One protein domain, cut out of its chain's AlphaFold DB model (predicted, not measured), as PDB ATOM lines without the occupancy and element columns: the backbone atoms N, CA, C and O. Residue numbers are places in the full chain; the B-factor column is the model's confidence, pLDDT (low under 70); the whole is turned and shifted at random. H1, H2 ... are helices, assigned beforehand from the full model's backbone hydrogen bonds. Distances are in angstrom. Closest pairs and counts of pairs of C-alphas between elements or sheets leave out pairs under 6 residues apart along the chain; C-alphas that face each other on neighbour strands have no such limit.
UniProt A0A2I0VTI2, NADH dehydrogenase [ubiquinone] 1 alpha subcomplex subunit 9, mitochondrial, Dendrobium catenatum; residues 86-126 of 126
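What this domain is: This is residues 86 to 126 of the 126 residues of the protein "NADH dehydrogenase [ubiquinone] 1 alpha subcomplex subunit 9, mitochondrial" of Dendrobium catenatum (UniProt A0A2I0VTI2). With little regular structure, the model is an open, flat loop round an empty middle: after residues 86 to 92, helix H1 makes one side, and residues 104 to 121 sweep round from its end to the short helix H2. The printed part has 41 residues with two named helices, H1 then H2, and no named strand. The class is all helix, with 15 of the 41 residues in named elements. The whole is loose, with a radius of gyration of the C-alphas of 12.5 A, and spans 36 by 24 by 9 A, only just flat.

How they stand to each other: H1, residues 93 to 103, and H2, residues 122 to 125, are apart. In H1 every O i to N i+4 pair is within hydrogen-bond range; H2 is too short for such a pair, and its one O i to N i+3 pair is not within range.

Where its parts are: H1 runs 15.2 A from C-alpha 93 at (21.977, 26.877, -6.212) to C-alpha 103 at (33.877, 18.468, -10.417). H2 ends with C-alpha 125 at (6.024, 36.721, -4.049).

The domain as a whole: The two C-alphas farthest apart, those of Trp 103 and Asn 126, are 36.5 A apart. The printed part has no cut. The link from H1 to H2 is long, 18 residues, and residues 109 to 118 stand free. Mean pLDDT of the printed part is 87.2; residue 126 is under 70.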
ATOM      1  N   ILE A  86      15.517  32.242  -4.447       91.25
ATOM      2  CA  ILE A  86      15.746  30.794  -4.481       91.25
ATOM      3  C   ILE A  86      14.430  30.060  -4.779       91.25
ATOM      4  O   ILE A  86      13.363  30.440  -4.293       91.25
ATOM      5  N   GLY A  87      14.510  28.992  -5.574       91.69
ATOM      6  CA  GLY A  87      13.393  28.131  -5.961       91.69
ATOM      7  C   GLY A  87      13.871  26.935  -6.788       91.69
ATOM      8  O   GLY A  87      15.063  26.802  -7.043       91.69
ATOM      9  N   THR A  88      12.949  26.081  -7.235       91.44
ATOM     10  CA  THR A  88      13.268  24.826  -7.948       91.44
ATOM     11  C   THR A  88      14.160  25.032  -9.179       91.44
ATOM     12  O   THR A  88      15.052  24.232  -9.441       91.44
ATOM     13  N   GLU A  89      13.970  26.133  -9.909       91.44
ATOM     14  CA  GLU A  89      14.712  26.459 -11.136       91.44
ATOM     15  C   GLU A  89      15.596  27.709 -10.990       91.44
ATOM     16  O   GLU A  89      15.846  28.445 -11.949       91.44
ATOM     17  N   ASP A  90      16.088  27.986  -9.781       92.25
ATOM     18  CA  ASP A  90      16.977  29.125  -9.572       92.25
ATOM     19  C   ASP A  90      18.319  28.949 -10.311       92.25
ATOM     20  O   ASP A  90      18.726  27.849 -10.680       92.25
ATOM     21  N   ARG A  91      19.032  30.051 -10.560       87.69
ATOM     22  CA  ARG A  91      20.303  30.032 -11.314       87.69
ATOM     23  C   ARG A  91      21.551  30.035 -10.429       87.69
ATOM     24  O   ARG A  91      22.657  30.012 -10.970       87.69
ATOM     25  N   VAL A  92      21.390  30.092  -9.110       88.06
ATOM     26  CA  VAL A  92      22.484  30.163  -8.137       88.06
ATOM     27  C   VAL A  92      22.767  28.767  -7.588       88.06
ATOM     28  O   VAL A  92      23.798  28.185  -7.930       88.06
ATOM     29  N   LEU A  93      21.835  28.192  -6.825       89.56
ATOM     30  CA  LEU A  93      21.977  26.877  -6.212       89.56
ATOM     31  C   LEU A  93      22.048  25.776  -7.261       89.56
ATOM     32  O   LEU A  93      22.943  24.942  -7.182       89.56
ATOM     33  N   ASN A  94      21.194  25.794  -8.289       92.38
ATOM     34  CA  ASN A  94      21.270  24.768  -9.335       92.38
ATOM     35  C   ASN A  94      22.607  24.787 -10.078       92.38
ATOM     36  O   ASN A  94      23.149  23.740 -10.430       92.38
ATOM     37  N   ARG A  95      23.187  25.972 -10.293       89.56
ATOM     38  CA  ARG A  95      24.505  26.083 -10.927       89.56
ATOM     39  C   ARG A  95      25.607  25.563 -10.007       89.56
ATOM     40  O   ARG A  95      26.514  24.883 -10.476       89.56
ATOM     41  N   TRP A  96      25.518  25.826  -8.708       90.62
ATOM     42  CA  TRP A  96      26.434  25.255  -7.719       90.62
ATOM     43  C   TRP A  96      26.300  23.736  -7.614       90.62
ATOM     44  O   TRP A  96      27.311  23.039  -7.646       90.62
ATOM     45  N   ALA A  97      25.078  23.206  -7.599       91.00
ATOM     46  CA  ALA A  97      24.814  21.771  -7.617       91.00
ATOM     47  C   ALA A  97      25.416  21.102  -8.863       91.00
ATOM     48  O   ALA A  97      26.022  20.034  -8.764       91.00
ATOM     49  N   GLN A  98      25.331  21.752 -10.030       91.38
ATOM     50  CA  GLN A  98      25.993  21.288 -11.252       91.38
ATOM     51  C   GLN A  98      27.522  21.256 -11.116       91.38
ATOM     52  O   GLN A  98      28.144  20.299 -11.577       91.38
ATOM     53  N   PHE A  99      28.137  22.261 -10.480       90.75
ATOM     54  CA  PHE A  99      29.583  22.263 -10.234       90.75
ATOM     55  C   PHE A  99      30.008  21.142  -9.287       90.75
ATOM     56  O   PHE A  99      30.912  20.383  -9.633       90.75
ATOM     57  N   VAL A 100      29.310  20.973  -8.161       93.31
ATOM     58  CA  VAL A 100      29.594  19.909  -7.187       93.31
ATOM     59  C   VAL A 100      29.446  18.534  -7.834       93.31
ATOM     60  O   VAL A 100      30.343  17.705  -7.720       93.31
ATOM     61  N   LYS A 101      28.363  18.304  -8.586       92.75
ATOM     62  CA  LYS A 101      28.120  17.024  -9.264       92.75
ATOM     63  C   LYS A 101      29.168  16.709 -10.333       92.75
ATOM     64  O   LYS A 101      29.490  15.544 -10.536       92.75
ATOM     65  N   LYS A 102      29.665  17.724 -11.047       92.62
ATOM     66  CA  LYS A 102      30.588  17.530 -12.173       92.62
ATOM     67  C   LYS A 102      32.060  17.482 -11.757       92.62
ATOM     68  O   LYS A 102      32.819  16.743 -12.371       92.62
ATOM     69  N   TRP A 103      32.464  18.266 -10.760       87.38
ATOM     70  CA  TRP A 103      33.877  18.468 -10.417       87.38
ATOM     71  C   TRP A 103      34.225  18.081  -8.975       87.38
ATOM     72  O   TRP A 103      35.398  18.087  -8.623       87.38
ATOM     73  N   GLY A 104      33.239  17.755  -8.131       89.94
ATOM     74  CA  GLY A 104      33.464  17.361  -6.735       89.94
ATOM     75  C   GLY A 104      33.902  18.497  -5.804       89.94
ATOM     76  O   GLY A 104      34.155  18.250  -4.630       89.94
ATOM     77  N   PHE A 105      33.973  19.741  -6.290       89.62
ATOM     78  CA  PHE A 105      34.292  20.923  -5.487       89.62
ATOM     79  C   PHE A 105      33.353  22.089  -5.815       89.62
ATOM     80  O   PHE A 105      32.780  22.167  -6.905       89.62
ATOM     81  N   LEU A 106      33.201  23.009  -4.860       88.12
ATOM     82  CA  LEU A 106      32.407  24.224  -5.013       88.12
ATOM     83  C   LEU A 106      33.342  25.436  -5.154       88.12
ATOM     84  O   LEU A 106      34.014  25.788  -4.184       88.12
ATOM     85  N   PRO A 107      33.409  26.094  -6.325       84.19
ATOM     86  CA  PRO A 107      34.230  27.286  -6.483       84.19
ATOM     87  C   PRO A 107      33.610  28.468  -5.728       84.19
ATOM     88  O   PRO A 107      32.573  29.001  -6.126       84.19
ATOM     89  N   LEU A 108      34.273  28.905  -4.658       86.50
ATOM     90  CA  LEU A 108      33.978  30.174  -3.998       86.50
ATOM     91  C   LEU A 108      34.729  31.287  -4.730       86.50
ATOM     92  O   LEU A 108      35.955  31.286  -4.800       86.50
ATOM     93  N   ILE A 109      33.985  32.219  -5.321       83.31
ATOM     94  CA  ILE A 109      34.572  33.366  -6.019       83.31
ATOM     95  C   ILE A 109      34.890  34.444  -4.981       83.31
ATOM     96  O   ILE A 109      33.992  34.902  -4.274       83.31
ATOM     97  N   GLY A 110      36.155  34.864  -4.917       84.56
ATOM     98  CA  GLY A 110      36.650  35.818  -3.924       84.56
ATOM     99  C   GLY A 110      37.218  35.116  -2.690       84.56
ATOM    100  O   GLY A 110      37.833  34.061  -2.801       84.56
ATOM    101  N   ASP A 111      37.017  35.712  -1.522       85.62
ATOM    102  CA  ASP A 111      37.505  35.242  -0.217       85.62
ATOM    103  C   ASP A 111      36.424  34.521   0.612       85.62
ATOM    104  O   ASP A 111      36.664  34.121   1.748       85.62
ATOM    105  N   GLY A 112      35.208  34.385   0.070       83.00
ATOM    106  CA  GLY A 112      34.062  33.811   0.779       83.00
ATOM    107  C   GLY A 112      33.478  34.703   1.882       83.00
ATOM    108  O   GLY A 112      32.512  34.303   2.524       83.00
ATOM    109  N   SER A 113      33.996  35.921   2.084       87.25
ATOM    110  CA  SER A 113      33.491  36.861   3.097       87.25
ATOM    111  C   SER A 113      32.311  37.705   2.600       87.25
ATOM    112  O   SER A 113      31.679  38.435   3.370       87.25
ATOM    113  N   THR A 114      31.987  37.594   1.305       84.69
ATOM    114  CA  THR A 114      30.917  38.360   0.660       84.69
ATOM    115  C   THR A 114      29.564  38.019   1.277       84.69
ATOM    116  O   THR A 114      29.037  36.918   1.115       84.69
ATOM    117  N   LYS A 115      28.971  38.997   1.964       82.31
ATOM    118  CA  LYS A 115      27.636  38.875   2.550       82.31
ATOM    119  C   LYS A 115      26.583  39.203   1.501       82.31
ATOM    120  O   LYS A 115      26.521  40.325   1.001       82.31
ATOM    121  N   TYR A 116      25.735  38.229   1.203       80.88
ATOM    122  CA  TYR A 116      24.500  38.468   0.467       80.88
ATOM    123  C   TYR A 116      23.406  38.954   1.423       80.88
ATOM    124  O   TYR A 116      23.471  38.733   2.635       80.88
ATOM    125  N   GLY A 117      22.391  39.625   0.876       78.50
ATOM    126  CA  GLY A 117      21.159  39.883   1.618       78.50
ATOM    127  C   GLY A 117      20.466  38.575   2.010       78.50
ATOM    128  O   GLY A 117      20.832  37.498   1.536       78.50
ATOM    129  N   LYS A 118      19.428  38.659   2.851       83.12
ATOM    130  CA  LYS A 118      18.585  37.492   3.161       83.12
ATOM    131  C   LYS A 118      18.058  36.885   1.860       83.12
ATOM    132  O   LYS A 118      17.637  37.634   0.981       83.12
ATOM    133  N   TYR A 119      18.106  35.566   1.722       87.50
ATOM    134  CA  TYR A 119      17.514  34.898   0.565       87.50
ATOM    135  C   TYR A 119      15.992  35.033   0.614       87.50
ATOM    136  O   TYR A 119      15.400  34.924   1.687       87.50
ATOM    137  N   CYS A 120      15.382  35.288  -0.539       88.19
ATOM    138  CA  CYS A 120      13.927  35.313  -0.685       88.19
ATOM    139  C   CYS A 120      13.492  34.026  -1.378       88.19
ATOM    140  O   CYS A 120      14.091  33.655  -2.391       88.19
ATOM    141  N   PHE A 121      12.465  33.345  -0.876       88.81
ATOM    142  CA  PHE A 121      11.914  32.206  -1.598       88.81
ATOM    143  C   PHE A 121      10.943  32.700  -2.661       88.81
ATOM    144  O   PHE A 121      10.223  33.676  -2.465       88.81
ATOM    145  N   ILE A 122      10.917  32.030  -3.814       88.94
ATOM    146  CA  ILE A 122      10.051  32.456  -4.919       88.94
ATOM    147  C   ILE A 122       8.555  32.383  -4.576       88.94
ATOM    148  O   ILE A 122       7.750  33.096  -5.164       88.94
ATOM    149  N   VAL A 123       8.186  31.556  -3.598       90.50
ATOM    150  CA  VAL A 123       6.806  31.414  -3.116       90.50
ATOM    151  C   VAL A 123       6.344  32.591  -2.253       90.50
ATOM    152  O   VAL A 123       5.143  32.780  -2.103       90.50
ATOM    153  N   ASP A 124       7.269  33.416  -1.756       86.62
ATOM    154  CA  ASP A 124       6.953  34.591  -0.932       86.62
ATOM    155  C   ASP A 124       6.487  35.799  -1.777       86.62
ATOM    156  O   ASP A 124       6.215  36.867  -1.237       86.62
ATOM    157  N   PHE A 125       6.430  35.662  -3.110       80.31
ATOM    158  CA  PHE A 125       6.024  36.721  -4.049       80.31
ATOM    159  C   PHE A 125       4.529  36.707  -4.410       80.31
ATOM    160  O   PHE A 125       4.130  37.433  -5.323       80.31
ATOM    161  N   ASN A 126       3.731  35.866  -3.749       58.50
ATOM    162  CA  ASN A 126       2.303  35.683  -4.023       58.50
ATOM    163  C   ASN A 126       1.419  36.529  -3.100       58.50
ATOM    164  O   ASN A 126       1.748  36.612  -1.896       58.50
TER     165      ASN A 126